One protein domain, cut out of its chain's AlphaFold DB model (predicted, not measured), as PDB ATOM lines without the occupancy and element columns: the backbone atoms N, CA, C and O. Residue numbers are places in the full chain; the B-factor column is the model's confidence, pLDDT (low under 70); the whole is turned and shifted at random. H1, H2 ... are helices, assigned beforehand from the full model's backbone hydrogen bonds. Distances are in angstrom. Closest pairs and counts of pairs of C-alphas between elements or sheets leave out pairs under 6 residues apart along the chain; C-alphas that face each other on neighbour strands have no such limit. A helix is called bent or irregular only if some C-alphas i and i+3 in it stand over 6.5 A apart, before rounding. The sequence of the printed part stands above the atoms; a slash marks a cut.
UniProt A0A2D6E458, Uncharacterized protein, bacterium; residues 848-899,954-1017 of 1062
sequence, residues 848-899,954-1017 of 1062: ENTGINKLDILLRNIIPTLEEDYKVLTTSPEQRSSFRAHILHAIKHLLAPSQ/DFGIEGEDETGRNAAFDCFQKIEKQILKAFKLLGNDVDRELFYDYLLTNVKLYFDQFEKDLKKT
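Overview. This is residues 848 to 899 and 954 to 1017 of the 1062 residues of an uncharacterized protein of bacterium (UniProt A0A2D6E458). Four helices form a bundle, set in a ring in the order H1, H4, H2, H3, with H1 and H4 running one way and H2 and H3 the other. H1 is bent into two arms and H3 is kinked. The printed part has 116 residues with named helices H1, H2, H3, H4 in chain order and no named strand: all helix. It is compact, with a radius of gyration of the C-alphas of 14.3 A and spans of 43 by 33 by 19 A.

Arrangement. H1, residues 850 to 871, was assigned as one helix by its hydrogen bonds but is bent, with C-alphas 861 and 864 6.7 A apart; its arms H1a, 850 to 861, and H1b, 864 to 871, stand at 53 degrees. H1a touches H4, residues 989 to 1017, through H4's residues 991 to 999 alone (closest C-alphas Gly 851 and Asp 991, 4.4 A). H2, residues 877 to 899, is apart from H1a and touches H3, residues 962 to 983, the same way (closest C-alphas Phe 883 and Gly 964, 4.3 A). H2 touches H4 through H4's residues 996 to 1007 alone, opposite ways at a shallow tilt of 9 degrees (closest C-alphas Leu 888 and Leu 1000, 6.9 A). H1b touches H3 through H3's residues 967 to 974 alone (closest C-alphas Asp 869 and Cys 971, 6.4 A). Every O i to N i+4 pair is within hydrogen-bond range in H1b, but 6 of 8 in H1a, 15 of 19 in H2, 14 of 18 in H3 and 24 of 25 in H4.

Along the chain. H1a begins at C-alpha 850 (140.540, 158.238, 169.849). H2 spans 33.8 A and is irregular, with C-alphas 894 and 897 7.1 A apart. H3 spans 29.3 A and is irregular, with C-alphas 974 and 977 7.4 A apart and a kink of 50 degrees near residue 974. H4 spans 42.1 A, ending at C-alpha 1017 (155.983, 151.880, 136.339).

Size, cuts and confidence. The farthest C-alphas, Thr 875 and Asn 988, are 43.4 A apart. Residues 900 to 953 are not printed, in the link from H2 to H3; C-alphas 899 and 954 are 21.9 A apart across the cut. The links H1 to H2 and H3 to H4 are tight. Mean pLDDT of the printed part is 78.6, with 18 residues under 70, among them 896 to 899 and 1015 to 1017.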
ATOM      1  N   GLU A 848     135.515 161.006 165.748       58.53
ATOM      2  CA  GLU A 848     134.919 160.872 167.096       58.53
ATOM      3  C   GLU A 848     135.542 159.742 167.949       58.53
ATOM      4  O   GLU A 848     135.166 159.556 169.103       58.53
ATOM      5  N   ASN A 849     136.501 158.980 167.406       65.44
ATOM      6  CA  ASN A 849     137.137 157.839 168.072       65.44
ATOM      7  C   ASN A 849     138.636 158.108 168.298       65.44
ATOM      8  O   ASN A 849     139.345 158.496 167.364       65.44
ATOM      9  N   THR A 850     139.142 157.899 169.520       70.50
ATOM     10  CA  THR A 850     140.540 158.238 169.849       70.50
ATOM     11  C   THR A 850     141.511 157.219 169.262       70.50
ATOM     12  O   THR A 850     142.563 157.619 168.763       70.50
ATOM     13  N   GLY A 851     141.134 155.938 169.233       66.31
ATOM     14  CA  GLY A 851     141.829 154.876 168.501       66.31
ATOM     15  C   GLY A 851     142.081 155.249 167.039       66.31
ATOM     16  O   GLY A 851     143.234 155.333 166.621       66.31
ATOM     17  N   ILE A 852     141.031 155.583 166.284       68.50
ATOM     18  CA  ILE A 852     141.138 155.951 164.858       68.50
ATOM     19  C   ILE A 852     142.035 157.190 164.660       68.50
ATOM     20  O   ILE A 852     142.899 157.186 163.783       68.50
ATOM     21  N   ASN A 853     141.936 158.203 165.529       70.50
ATOM     22  CA  ASN A 853     142.830 159.371 165.486       70.50
ATOM     23  C   ASN A 853     144.306 159.029 165.789       70.50
ATOM     24  O   ASN A 853     145.213 159.644 165.229       70.50
ATOM     25  N   LYS A 854     144.589 158.067 166.682       77.12
ATOM     26  CA  LYS A 854     145.962 157.569 166.905       77.12
ATOM     27  C   LYS A 854     146.451 156.690 165.758       77.12
ATOM     28  O   LYS A 854     147.652 156.676 165.498       77.12
ATOM     29  N   LEU A 855     145.544 155.993 165.077       71.69
ATOM     30  CA  LEU A 855     145.861 155.164 163.923       71.69
ATOM     31  C   LEU A 855     146.238 155.999 162.695       71.69
ATOM     32  O   LEU A 855     147.253 155.703 162.079       71.69
ATOM     33  N   ASP A 856     145.498 157.060 162.375       70.69
ATOM     34  CA  ASP A 856     145.853 158.002 161.300       70.69
ATOM     35  C   ASP A 856     147.276 158.563 161.495       70.69
ATOM     36  O   ASP A 856     148.133 158.462 160.614       70.69
ATOM     37  N   ILE A 857     147.580 159.036 162.710       73.88
ATOM     38  CA  ILE A 857     148.924 159.508 163.076       73.88
ATOM     39  C   ILE A 857     149.974 158.389 162.947       73.88
ATOM     40  O   ILE A 857     151.100 158.664 162.541       73.88
ATOM     41  N   LEU A 858     149.653 157.133 163.275       78.81
ATOM     42  CA  LEU A 858     150.580 156.010 163.096       78.81
ATOM     43  C   LEU A 858     150.818 155.701 161.610       78.81
ATOM     44  O   LEU A 858     151.972 155.603 161.196       78.81
ATOM     45  N   LEU A 859     149.754 155.572 160.812       68.25
ATOM     46  CA  LEU A 859     149.822 155.217 159.393       68.25
ATOM     47  C   LEU A 859     150.668 156.227 158.613       68.25
ATOM     48  O   LEU A 859     151.600 155.817 157.925       68.25
ATOM     49  N   ARG A 860     150.457 157.535 158.818       74.88
ATOM     50  CA  ARG A 860     151.277 158.595 158.195       74.88
ATOM     51  C   ARG A 860     152.785 158.463 158.469       74.88
ATOM     52  O   ARG A 860     153.576 158.954 157.673       74.88
ATOM     53  N   ASN A 861     153.181 157.815 159.567       78.44
ATOM     54  CA  ASN A 861     154.587 157.595 159.925       78.44
ATOM     55  C   ASN A 861     155.152 156.251 159.426       78.44
ATOM     56  O   ASN A 861     156.337 156.189 159.113       78.44
ATOM     57  N   ILE A 862     154.349 155.178 159.364       82.56
ATOM     58  CA  ILE A 862     154.840 153.829 158.999       82.56
ATOM     59  C   ILE A 862     154.652 153.475 157.518       82.56
ATOM     60  O   ILE A 862     155.430 152.688 156.983       82.56
ATOM     61  N   ILE A 863     153.647 154.049 156.848       84.56
ATOM     62  CA  ILE A 863     153.338 153.755 155.442       84.56
ATOM     63  C   ILE A 863     154.481 154.145 154.486       84.56
ATOM     64  O   ILE A 863     154.803 153.307 153.649       84.56
ATOM     65  N   PRO A 864     155.177 155.296 154.627       89.44
ATOM     66  CA  PRO A 864     156.313 155.620 153.755       89.44
ATOM     67  C   PRO A 864     157.469 154.610 153.844       89.44
ATOM     68  O   PRO A 864     158.058 154.253 152.830       89.44
ATOM     69  N   THR A 865     157.770 154.097 155.043       87.44
ATOM     70  CA  THR A 865     158.810 153.069 155.243       87.44
ATOM     71  C   THR A 865     158.391 151.716 154.669       87.44
ATOM     72  O   THR A 865     159.198 151.036 154.040       87.44
ATOM     73  N   LEU A 866     157.119 151.342 154.840       85.75
ATOM     74  CA  LEU A 866     156.547 150.142 154.225       85.75
ATOM     75  C   LEU A 866     156.522 150.237 152.693       85.75
ATOM     76  O   LEU A 866     156.702 149.223 152.029       85.75
ATOM     77  N   GLU A 867     156.311 151.430 152.134       87.56
ATOM     78  CA  GLU A 867     156.343 151.674 150.691       87.56
ATOM     79  C   GLU A 867     157.758 151.545 150.120       87.56
ATOM     80  O   GLU A 867     157.948 150.848 149.122       87.56
ATOM     81  N   GLU A 868     158.743 152.183 150.758       88.56
ATOM     82  CA  GLU A 868     160.151 152.161 150.347       88.56
ATOM     83  C   GLU A 868     160.702 150.727 150.330       88.56
ATOM     84  O   GLU A 868     161.128 150.238 149.279       88.56
ATOM     85  N   ASP A 869     160.614 150.015 151.459       86.62
ATOM     86  CA  ASP A 869     161.141 148.651 151.580       86.62
ATOM     87  C   ASP A 869     160.395 147.648 150.664       86.62
ATOM     88  O   ASP A 869     161.000 146.700 150.162       86.62
ATOM     89  N   TYR A 870     159.101 147.867 150.380       87.50
ATOM     90  CA  TYR A 870     158.310 147.017 149.477       87.50
ATOM     91  C   TYR A 870     158.595 147.278 147.993       87.50
ATOM     92  O   TYR A 870     158.750 146.331 147.218       87.50
ATOM     93  N   LYS A 871     158.660 148.550 147.566       85.75
ATOM     94  CA  LYS A 871     158.848 148.907 146.146       85.75
ATOM     95  C   LYS A 871     160.282 148.642 145.653       85.75
ATOM     96  O   LYS A 871     160.481 148.506 144.448       85.75
ATOM     97  N   VAL A 872     161.257 148.469 146.554       84.31
ATOM     98  CA  VAL A 872     162.627 148.007 146.232       84.31
ATOM     99  C   VAL A 872     162.678 146.528 145.797       84.31
ATOM    100  O   VAL A 872     163.538 146.161 144.991       84.31
ATOM    101  N   LEU A 873     161.745 145.678 146.252       84.56
ATOM    102  CA  LEU A 873     161.682 144.244 145.919       84.56
ATOM    103  C   LEU A 873     161.153 144.000 144.491       84.56
ATOM    104  O   LEU A 873     160.037 143.533 144.258       84.56
ATOM    105  N   THR A 874     161.973 144.338 143.501       79.44
ATOM    106  CA  THR A 874     161.607 144.297 142.077       79.44
ATOM    107  C   THR A 874     161.783 142.925 141.416       79.44
ATOM    108  O   THR A 874     161.140 142.675 140.400       79.44
ATOM    109  N   THR A 875     162.607 142.022 141.969       75.94
ATOM    110  CA  THR A 875     163.104 140.831 141.248       75.94
ATOM    111  C   THR A 875     162.080 139.701 141.074       75.94
ATOM    112  O   THR A 875     162.026 139.123 139.992       75.94
ATOM    113  N   SER A 876     161.242 139.395 142.074       79.50
ATOM    114  CA  SER A 876     160.082 138.498 141.899       79.50
ATOM    115  C   SER A 876     158.837 139.006 142.650       79.50
ATOM    116  O   SER A 876     158.960 139.494 143.776       79.50
ATOM    117  N   PRO A 877     157.615 138.858 142.090       82.06
ATOM    118  CA  PRO A 877     156.366 139.047 142.835       82.06
ATOM    119  C   PRO A 877     156.254 138.160 144.091       82.06
ATOM    120  O   PRO A 877     155.546 138.516 145.032       82.06
ATOM    121  N   GLU A 878     156.957 137.025 144.132       81.00
ATOM    122  CA  GLU A 878     156.987 136.102 145.277       81.00
ATOM    123  C   GLU A 878     157.692 136.749 146.480       81.00
ATOM    124  O   GLU A 878     157.184 136.681 147.595       81.00
ATOM    125  N   GLN A 879     158.773 137.504 146.249       84.88
ATOM    126  CA  GLN A 879     159.470 138.272 147.294       84.88
ATOM    127  C   GLN A 879     158.548 139.324 147.926       84.88
ATOM    128  O   GLN A 879     158.518 139.484 149.145       84.88
ATOM    129  N   ARG A 880     157.745 140.022 147.109       90.62
ATOM    130  CA  ARG A 880     156.753 140.998 147.596       90.62
ATOM    131  C   ARG A 880     155.560 140.338 148.287       90.62
ATOM    132  O   ARG A 880     155.009 140.910 149.227       90.62
ATOM    133  N   SER A 881     155.175 139.137 147.861       83.81
ATOM    134  CA  SER A 881     154.133 138.341 148.519       83.81
ATOM    135  C   SER A 881     154.599 137.878 149.905       83.81
ATOM    136  O   SER A 881     153.916 138.156 150.891       83.81
ATOM    137  N   SER A 882     155.818 137.336 149.994       85.00
ATOM    138  CA  SER A 882     156.499 136.996 151.249       85.00
ATOM    139  C   SER A 882     156.639 138.207 152.172       85.00
ATOM    140  O   SER A 882     156.238 138.135 153.333       85.00
ATOM    141  N   PHE A 883     157.118 139.355 151.679       89.56
ATOM    142  CA  PHE A 883     157.235 140.573 152.493       89.56
ATOM    143  C   PHE A 883     155.885 140.983 153.099       89.56
ATOM    144  O   PHE A 883     155.778 141.251 154.299       89.56
ATOM    145  N   ARG A 884     154.823 140.978 152.280       89.31
ATOM    146  CA  ARG A 884     153.452 141.269 152.715       89.31
ATOM    147  C   ARG A 884     152.970 140.274 153.776       89.31
ATOM    148  O   ARG A 884     152.375 140.703 154.766       89.31
ATOM    149  N   ALA A 885     153.217 138.978 153.587       86.44
ATOM    150  CA  ALA A 885     152.846 137.934 154.539       86.44
ATOM    151  C   ALA A 885     153.547 138.139 155.891       86.44
ATOM    152  O   ALA A 885     152.877 138.233 156.921       86.44
ATOM    153  N   HIS A 886     154.872 138.316 155.879       87.88
ATOM    154  CA  HIS A 886     155.695 138.510 157.072       87.88
ATOM    155  C   HIS A 886     155.321 139.771 157.866       87.88
ATOM    156  O   HIS A 886     155.123 139.684 159.077       87.88
ATOM    157  N   ILE A 887     155.134 140.928 157.214       88.31
ATOM    158  CA  ILE A 887     154.693 142.157 157.904       88.31
ATOM    159  C   ILE A 887     153.312 141.970 158.552       88.31
ATOM    160  O   ILE A 887     153.114 142.332 159.714       88.31
ATOM    161  N   LEU A 888     152.347 141.384 157.834       85.38
ATOM    162  CA  LEU A 888     150.995 141.165 158.364       85.38
ATOM    163  C   LEU A 888     150.959 140.110 159.480       85.38
ATOM    164  O   LEU A 888     150.108 140.194 160.364       85.38
ATOM    165  N   HIS A 889     151.868 139.135 159.461       84.25
ATOM    166  CA  HIS A 889     152.070 138.169 160.540       84.25
ATOM    167  C   HIS A 889     152.659 138.858 161.780       84.25
ATOM    168  O   HIS A 889     152.050 138.836 162.851       84.25
ATOM    169  N   ALA A 890     153.771 139.575 161.619       86.06
ATOM    170  CA  ALA A 890     154.464 140.253 162.707       86.06
ATOM    171  C   ALA A 890     153.578 141.286 163.433       86.06
ATOM    172  O   ALA A 890     153.554 141.315 164.663       86.06
ATOM    173  N   ILE A 891     152.766 142.071 162.706       84.50
ATOM    174  CA  ILE A 891     151.822 143.033 163.310       84.50
ATOM    175  C   ILE A 891     150.756 142.337 164.179       84.50
ATOM    176  O   ILE A 891     150.427 142.848 165.252       84.50
ATOM    177  N   LYS A 892     150.243 141.165 163.774       83.88
ATOM    178  CA  LYS A 892     149.300 140.380 164.598       83.88
ATOM    179  C   LYS A 892     149.967 139.897 165.888       83.88
ATOM    180  O   LYS A 892     149.457 140.143 166.981       83.88
ATOM    181  N   HIS A 893     151.123 139.240 165.762       79.62
ATOM    182  CA  HIS A 893     151.832 138.642 166.899       79.62
ATOM    183  C   HIS A 893     152.378 139.687 167.885       79.62
ATOM    184  O   HIS A 893     152.446 139.412 169.080       79.62
ATOM    185  N   LEU A 894     152.668 140.909 167.429       83.31
ATOM    186  CA  LEU A 894     153.059 142.039 168.279       83.31
ATOM    187  C   LEU A 894     151.957 142.483 169.256       83.31
ATOM    188  O   LEU A 894     152.246 142.941 170.363       83.31
ATOM    189  N   LEU A 895     150.691 142.386 168.839       80.25
ATOM    190  CA  LEU A 895     149.550 142.945 169.571       80.25
ATOM    191  C   LEU A 895     148.729 141.878 170.315       80.25
ATOM    192  O   LEU A 895     148.167 142.186 171.369       80.25
ATOM    193  N   ALA A 896     148.737 140.620 169.861       67.56
ATOM    194  CA  ALA A 896     148.001 139.522 170.498       67.56
ATOM    195  C   ALA A 896     148.315 139.306 172.005       67.56
ATOM    196  O   ALA A 896     147.362 139.210 172.787       67.56
ATOM    197  N   PRO A 897     149.582 139.326 172.483       57.91
ATOM    198  CA  PRO A 897     149.878 139.190 173.915       57.91
ATOM    199  C   PRO A 897     149.272 140.314 174.765       57.91
ATOM    200  O   PRO A 897     148.908 140.096 175.919       57.91
ATOM    201  N   SER A 898     149.125 141.511 174.188       53.03
ATOM    202  CA  SER A 898     148.575 142.678 174.889       53.03
ATOM    203  C   SER A 898     147.067 142.558 175.135       53.03
ATOM    204  O   SER A 898     146.578 143.120 176.107       53.03
ATOM    205  N   GLN A 899     146.332 141.810 174.301       50.66
ATOM    206  CA  GLN A 899     144.913 141.516 174.542       50.66
ATOM    207  C   GLN A 899     144.716 140.348 175.522       50.66
ATOM    208  O   GLN A 899     143.823 140.398 176.367       50.66
ATOM    209  N   ASP A 954     163.401 132.887 163.386       67.38
ATOM    210  CA  ASP A 954     162.210 132.914 164.265       67.38
ATOM    211  C   ASP A 954     161.151 133.959 163.835       67.38
ATOM    212  O   ASP A 954     160.015 133.929 164.308       67.38
ATOM    213  N   PHE A 955     161.496 134.880 162.926       78.75
ATOM    214  CA  PHE A 955     160.551 135.784 162.255       78.75
ATOM    215  C   PHE A 955     159.895 135.150 161.011       78.75
ATOM    216  O   PHE A 955     158.891 135.665 160.515       78.75
ATOM    217  N   GLY A 956     160.463 134.061 160.485       73.94
ATOM    218  CA  GLY A 956     160.076 133.451 159.217       73.94
ATOM    219  C   GLY A 956     158.753 132.684 159.251       73.94
ATOM    220  O   GLY A 956     158.447 131.971 160.202       73.94
ATOM    221  N   ILE A 957     157.996 132.784 158.159       79.62
ATOM    222  CA  ILE A 957     156.858 131.913 157.850       79.62
ATOM    223  C   ILE A 957     157.378 130.749 156.998       79.62
ATOM    224  O   ILE A 957     158.035 130.961 155.977       79.62
ATOM    225  N   GLU A 958     157.096 129.511 157.404       73.00
ATOM    226  CA  GLU A 958     157.570 128.322 156.690       73.00
ATOM    227  C   GLU A 958     156.935 128.225 155.288       73.00
ATOM    228  O   GLU A 958     155.714 128.179 155.144       73.00
ATOM    229  N   GLY A 959     157.778 128.200 154.249       70.56
ATOM    230  CA  GLY A 959     157.367 128.120 152.840       70.56
ATOM    231  C   GLY A 959     157.357 129.447 152.065       70.56
ATOM    232  O   GLY A 959     157.153 129.414 150.853       70.56
ATOM    233  N   GLU A 960     157.606 130.586 152.717       81.19
ATOM    234  CA  GLU A 960     157.713 131.906 152.072       81.19
ATOM    235  C   GLU A 960     159.164 132.263 151.676       81.19
ATOM    236  O   GLU A 960     160.130 131.745 152.237       81.19
ATOM    237  N   ASP A 961     159.335 133.172 150.707       87.00
ATOM    238  CA  ASP A 961     160.654 133.557 150.169       87.00
ATOM    239  C   ASP A 961     161.564 134.254 151.208       87.00
ATOM    240  O   ASP A 961     161.155 135.205 151.884       87.00
ATOM    241  N   GLU A 962     162.831 133.822 151.277       82.31
ATOM    242  CA  GLU A 962     163.838 134.314 152.231       82.31
ATOM    243  C   GLU A 962     164.216 135.792 152.028       82.31
ATOM    244  O   GLU A 962     164.521 136.486 152.996       82.31
ATOM    245  N   THR A 963     164.192 136.307 150.796       82.44
ATOM    246  CA  THR A 963     164.530 137.715 150.513       82.44
ATOM    247  C   THR A 963     163.422 138.636 151.021       82.44
ATOM    248  O   THR A 963     163.700 139.628 151.698       82.44
ATOM    249  N   GLY A 964     162.164 138.272 150.753       84.75
ATOM    250  CA  GLY A 964     160.972 138.936 151.276       84.75
ATOM    251  C   GLY A 964     160.909 138.896 152.802       84.75
ATOM    252  O   GLY A 964     160.647 139.929 153.418       84.75
ATOM    253  N   ARG A 965     161.249 137.751 153.417       86.38
ATOM    254  CA  ARG A 965     161.393 137.596 154.876       86.38
ATOM    255  C   ARG A 965     162.422 138.568 155.444       86.38
ATOM    256  O   ARG A 965     162.106 139.326 156.359       86.38
ATOM    257  N   ASN A 966     163.646 138.546 154.916       85.44
ATOM    258  CA  ASN A 966     164.758 139.328 155.456       85.44
ATOM    259  C   ASN A 966     164.482 140.842 155.326       85.44
ATOM    260  O   ASN A 966     164.680 141.589 156.280       85.44
ATOM    261  N   ALA A 967     163.941 141.288 154.186       85.00
ATOM    262  CA  ALA A 967     163.532 142.681 153.994       85.00
ATOM    263  C   ALA A 967     162.359 143.084 154.913       85.00
ATOM    264  O   ALA A 967     162.353 144.189 155.459       85.00
ATOM    265  N   ALA A 968     161.386 142.193 155.138       88.00
ATOM    266  CA  ALA A 968     160.286 142.446 156.069       88.00
ATOM    267  C   ALA A 968     160.754 142.525 157.529       88.00
ATOM    268  O   ALA A 968     160.207 143.322 158.285       88.00
ATOM    269  N   PHE A 969     161.775 141.759 157.924       87.00
ATOM    270  CA  PHE A 969     162.379 141.834 159.258       87.00
ATOM    271  C   PHE A 969     163.022 143.205 159.503       87.00
ATOM    272  O   PHE A 969     162.682 143.888 160.475       87.00
ATOM    273  N   ASP A 970     163.877 143.652 158.577       85.75
ATOM    274  CA  ASP A 970     164.527 144.967 158.642       85.75
ATOM    275  C   ASP A 970     163.508 146.117 158.605       85.75
ATOM    276  O   ASP A 970     163.648 147.092 159.346       85.75
ATOM    277  N   CYS A 971     162.449 146.003 157.795       87.56
ATOM    278  CA  CYS A 971     161.346 146.964 157.778       87.56
ATOM    279  C   CYS A 971     160.589 146.984 159.119       87.56
ATOM    280  O   CYS A 971     160.372 148.046 159.711       87.56
ATOM    281  N   PHE A 972     160.235 145.808 159.648       89.19
ATOM    282  CA  PHE A 972     159.451 145.676 160.873       89.19
ATOM    283  C   PHE A 972     160.159 146.300 162.084       89.19
ATOM    284  O   PHE A 972     159.522 147.037 162.841       89.19
ATOM    285  N   GLN A 973     161.480 146.125 162.224       88.81
ATOM    286  CA  GLN A 973     162.255 146.750 163.308       88.81
ATOM    287  C   GLN A 973     162.169 148.290 163.332       88.81
ATOM    288  O   GLN A 973     162.263 148.894 164.407       88.81
ATOM    289  N   LYS A 974     161.964 148.941 162.175       88.94
ATOM    290  CA  LYS A 974     161.807 150.407 162.063       88.94
ATOM    291  C   LYS A 974     160.449 150.885 162.606       88.94
ATOM    292  O   LYS A 974     160.341 152.010 163.105       88.94
ATOM    293  N   ILE A 975     159.410 150.047 162.524       89.12
ATOM    294  CA  ILE A 975     158.008 150.431 162.787       89.12
ATOM    295  C   ILE A 975     157.412 149.818 164.066       89.12
ATOM    296  O   ILE A 975     156.569 150.454 164.696       89.12
ATOM    297  N   GLU A 976     157.883 148.650 164.515       87.50
ATOM    298  CA  GLU A 976     157.397 147.894 165.687       87.50
ATOM    299  C   GLU A 976     157.170 148.785 166.926       87.50
ATOM    300  O   GLU A 976     156.074 148.852 167.491       87.50
ATOM    301  N   LYS A 977     158.198 149.545 167.320       87.25
ATOM    302  CA  LYS A 977     158.167 150.430 168.499       87.25
ATOM    303  C   LYS A 977     157.169 151.579 168.357       87.25
ATOM    304  O   LYS A 977     156.678 152.085 169.367       87.25
ATOM    305  N   GLN A 978     156.855 151.988 167.128       87.50
ATOM    306  CA  GLN A 978     155.855 153.016 166.839       87.50
ATOM    307  C   GLN A 978     154.442 152.445 167.016       87.50
ATOM    308  O   GLN A 978     153.622 153.049 167.709       87.50
ATOM    309  N   ILE A 979     154.205 151.237 166.489       85.75
ATOM    310  CA  ILE A 979     152.947 150.489 166.627       85.75
ATOM    311  C   ILE A 979     152.650 150.213 168.110       85.75
ATOM    312  O   ILE A 979     151.590 150.598 168.609       85.75
ATOM    313  N   LEU A 980     153.613 149.645 168.852       84.88
ATOM    314  CA  LEU A 980     153.480 149.398 170.296       84.88
ATOM    315  C   LEU A 980     153.203 150.677 171.095       84.88
ATOM    316  O   LEU A 980     152.398 150.654 172.026       84.88
ATOM    317  N   LYS A 981     153.868 151.792 170.763       83.00
ATOM    318  CA  LYS A 981     153.673 153.074 171.454       83.00
ATOM    319  C   LYS A 981     152.287 153.658 171.185       83.00
ATOM    320  O   LYS A 981     151.683 154.191 172.110       83.00
ATOM    321  N   ALA A 982     151.788 153.567 169.954       81.31
ATOM    322  CA  ALA A 982     150.451 154.031 169.604       81.31
ATOM    323  C   ALA A 982     149.364 153.189 170.299       81.31
ATOM    324  O   ALA A 982     148.483 153.760 170.938       81.31
ATOM    325  N   PHE A 983     149.488 151.856 170.277       82.88
ATOM    326  CA  PHE A 983     148.541 150.945 170.931       82.88
ATOM    327  C   PHE A 983     148.509 151.122 172.460       82.88
ATOM    328  O   PHE A 983     147.439 151.251 173.048       82.88
ATOM    329  N   LYS A 984     149.675 151.223 173.118       82.50
ATOM    330  CA  LYS A 984     149.783 151.404 174.584       82.50
ATOM    331  C   LYS A 984     149.305 152.768 175.103       82.50
ATOM    332  O   LYS A 984     149.245 152.959 176.313       82.50
ATOM    333  N   LEU A 985     148.977 153.716 174.221       79.25
ATOM    334  CA  LEU A 985     148.347 154.992 174.586       79.25
ATOM    335  C   LEU A 985     146.809 154.928 174.571       79.25
ATOM    336  O   LEU A 985     146.165 155.928 174.893       79.25
ATOM    337  N   LEU A 986     146.219 153.784 174.213       79.62
ATOM    338  CA  LEU A 986     144.778 153.546 174.227       79.62
ATOM    339  C   LEU A 986     144.402 152.737 175.477       79.62
ATOM    340  O   LEU A 986     144.806 151.589 175.631       79.62
ATOM    341  N   GLY A 987     143.630 153.354 176.375       67.94
ATOM    342  CA  GLY A 987     143.146 152.747 177.624       67.94
ATOM    343  C   GLY A 987     141.667 152.347 177.594       67.94
ATOM    344  O   GLY A 987     141.035 152.308 178.642       67.94
ATOM    345  N   ASN A 988     141.098 152.146 176.403       76.88
ATOM    346  CA  ASN A 988     139.710 151.734 176.194       76.88
ATOM    347  C   ASN A 988     139.687 150.591 175.172       76.88
ATOM    348  O   ASN A 988     140.320 150.691 174.121       76.88
ATOM    349  N   ASP A 989     138.976 149.512 175.482       71.50
ATOM    350  CA  ASP A 989     138.945 148.288 174.675       71.50
ATOM    351  C   ASP A 989     138.353 148.473 173.284       71.50
ATOM    352  O   ASP A 989     138.918 147.960 172.325       71.50
ATOM    353  N   VAL A 990     137.295 149.276 173.148       67.62
ATOM    354  CA  VAL A 990     136.660 149.557 171.851       67.62
ATOM    355  C   VAL A 990     137.620 150.331 170.945       67.62
ATOM    356  O   VAL A 990     137.758 150.015 169.764       67.62
ATOM    357  N   ASP A 991     138.353 151.298 171.502       71.75
ATOM    358  CA  ASP A 991     139.382 152.040 170.766       71.75
ATOM    359  C   ASP A 991     140.580 151.147 170.399       71.75
ATOM    360  O   ASP A 991     141.173 151.344 169.339       71.75
ATOM    361  N   ARG A 992     140.932 150.161 171.237       77.75
ATOM    362  CA  ARG A 992     142.010 149.186 170.972       77.75
ATOM    363  C   ARG A 992     141.629 148.156 169.908       77.75
ATOM    364  O   ARG A 992     142.460 147.842 169.059       77.75
ATOM    365  N   GLU A 993     140.400 147.650 169.941       77.00
ATOM    366  CA  GLU A 993     139.861 146.688 168.973       77.00
ATOM    367  C   GLU A 993     139.736 147.337 167.586       77.00
ATOM    368  O   GLU A 993     140.350 146.863 166.628       77.00
ATOM    369  N   LEU A 994     139.099 148.515 167.502       70.31
ATOM    370  CA  LEU A 994     139.020 149.293 166.259       70.31
ATOM    371  C   LEU A 994     140.405 149.685 165.724       70.31
ATOM    372  O   LEU A 994     140.644 149.582 164.522       70.31
ATOM    373  N   PHE A 995     141.342 150.099 166.585       79.50
ATOM    374  CA  PHE A 995     142.713 150.403 166.163       79.50
ATOM    375  C   PHE A 995     143.415 149.177 165.559       79.50
ATOM    376  O   PHE A 995     144.093 149.313 164.544       79.50
ATOM    377  N   TYR A 996     143.260 147.992 166.159       77.56
ATOM    378  CA  TYR A 996     143.874 146.752 165.678       77.56
ATOM    379  C   TYR A 996     143.323 146.334 164.306       77.56
ATOM    380  O   TYR A 996     144.098 146.146 163.361       77.56
ATOM    381  N   ASP A 997     141.997 146.268 164.168       69.75
ATOM    382  CA  ASP A 997     141.348 145.839 162.924       69.75
ATOM    383  C   ASP A 997     141.596 146.823 161.780       69.75
ATOM    384  O   ASP A 997     141.936 146.417 160.660       69.75
ATOM    385  N   TYR A 998     141.498 148.131 162.048       71.62
ATOM    386  CA  TYR A 998     141.772 149.142 161.032       71.62
ATOM    387  C   TYR A 998     143.268 149.227 160.698       71.62
ATOM    388  O   TYR A 998     143.584 149.477 159.537       71.62
ATOM    389  N   LEU A 999     144.199 148.975 161.630       78.62
ATOM    390  CA  LEU A 999     145.634 148.904 161.315       78.62
ATOM    391  C   LEU A 999     145.919 147.770 160.328       78.62
ATOM    392  O   LEU A 999     146.510 148.001 159.272       78.62
ATOM    393  N   LEU A1000     145.454 146.555 160.640       77.50
ATOM    394  CA  LEU A1000     145.671 145.388 159.787       77.50
ATOM    395  C   LEU A1000     144.971 145.540 158.424       77.50
ATOM    396  O   LEU A1000     145.500 145.098 157.403       77.50
ATOM    397  N   THR A1001     143.803 146.187 158.392       67.25
ATOM    398  CA  THR A1001     143.049 146.453 157.156       67.25
ATOM    399  C   THR A1001     143.727 147.510 156.285       67.25
ATOM    400  O   THR A1001     143.931 147.269 155.097       67.25
ATOM    401  N   ASN A1002     144.154 148.643 156.852       70.50
ATOM    402  CA  ASN A1002     144.839 149.687 156.085       70.50
ATOM    403  C   ASN A1002     146.183 149.195 155.536       70.50
ATOM    404  O   ASN A1002     146.448 149.378 154.353       70.50
ATOM    405  N   VAL A1003     147.000 148.494 156.332       75.06
ATOM    406  CA  VAL A1003     148.285 147.948 155.848       75.06
ATOM    407  C   VAL A1003     148.077 146.962 154.686       75.06
ATOM    408  O   VAL A1003     148.830 147.005 153.714       75.06
ATOM    409  N   LYS A1004     147.017 146.133 154.703       75.81
ATOM    410  CA  LYS A1004     146.651 145.302 153.538       75.81
ATOM    411  C   LYS A1004     146.340 146.146 152.300       75.81
ATOM    412  O   LYS A1004     146.874 145.827 151.240       75.81
ATOM    413  N   LEU A1005     145.505 147.180 152.439       67.12
ATOM    414  CA  LEU A1005     145.070 148.049 151.338       67.12
ATOM    415  C   LEU A1005     146.227 148.859 150.737       67.12
ATOM    416  O   LEU A1005     146.305 148.983 149.517       67.12
ATOM    417  N   TYR A1006     147.156 149.348 151.564       72.00
ATOM    418  CA  TYR A1006     148.362 150.025 151.087       72.00
ATOM    419  C   TYR A1006     149.270 149.082 150.288       72.00
ATOM    420  O   TYR A1006     149.687 149.456 149.197       72.00
ATOM    421  N   PHE A1007     149.479 147.830 150.721       80.81
ATOM    422  CA  PHE A1007     150.188 146.842 149.889       80.81
ATOM    423  C   PHE A1007     149.482 146.570 148.547       80.81
ATOM    424  O   PHE A1007     150.149 146.459 147.518       80.81
ATOM    425  N   ASP A1008     148.143 146.521 148.522       74.88
ATOM    426  CA  ASP A1008     147.387 146.400 147.265       74.88
ATOM    427  C   ASP A1008     147.494 147.650 146.376       74.88
ATOM    428  O   ASP A1008     147.351 147.537 145.161       74.88
ATOM    429  N   GLN A1009     147.747 148.839 146.934       71.44
ATOM    430  CA  GLN A1009     148.043 150.044 146.153       71.44
ATOM    431  C   GLN A1009     149.485 150.039 145.633       71.44
ATOM    432  O   GLN A1009     149.693 150.238 144.436       71.44
ATOM    433  N   PHE A1010     150.470 149.727 146.480       85.44
ATOM    434  CA  PHE A1010     151.883 149.695 146.092       85.44
ATOM    435  C   PHE A1010     152.133 148.750 144.909       85.44
ATOM    436  O   PHE A1010     152.872 149.094 143.987       85.44
ATOM    437  N   GLU A1011     151.476 147.586 144.901       80.94
ATOM    438  CA  GLU A1011     151.569 146.610 143.812       80.94
ATOM    439  C   GLU A1011     150.872 147.083 142.520       80.94
ATOM    440  O   GLU A1011     151.331 146.749 141.427       80.94
ATOM    441  N   LYS A1012     149.804 147.897 142.601       76.12
ATOM    442  CA  LYS A1012     149.209 148.554 141.417       76.12
ATOM    443  C   LYS A1012     150.142 149.619 140.851       76.12
ATOM    444  O   LYS A1012     150.266 149.717 139.635       76.12
ATOM    445  N   ASP A1013     150.784 150.413 141.705       72.06
ATOM    446  CA  ASP A1013     151.703 151.468 141.271       72.06
ATOM    447  C   ASP A1013     152.941 150.889 140.598       72.06
ATOM    448  O   ASP A1013     153.299 151.312 139.501       72.06
ATOM    449  N   LEU A1014     153.547 149.867 141.210       74.50
ATOM    450  CA  LEU A1014     154.729 149.195 140.673       74.50
ATOM    451  C   LEU A1014     154.430 148.554 139.301       74.50
ATOM    452  O   LEU A1014     155.263 148.597 138.394       74.50
ATOM    453  N   LYS A1015     153.194 148.074 139.099       69.25
ATOM    454  CA  LYS A1015     152.666 147.612 137.801       69.25
ATOM    455  C   LYS A1015     152.372 148.727 136.781       69.25
ATOM    456  O   LYS A1015     152.297 148.416 135.598       69.25
ATOM    457  N   LYS A1016     152.239 150.000 137.182       60.78
ATOM    458  CA  LYS A1016     152.186 151.151 136.247       60.78
ATOM    459  C   LYS A1016     153.583 151.579 135.777       60.78
ATOM    460  O   LYS A1016     153.696 152.170 134.708       60.78
ATOM    461  N   THR A1017     154.627 151.340 136.576       54.34
ATOM    462  CA  THR A1017     155.983 151.880 136.339       54.34
ATOM    463  C   THR A1017     156.926 150.969 135.550       54.34
ATOM    464  O   THR A1017     157.962 151.441 135.087       54.34
TER     465      THR A1017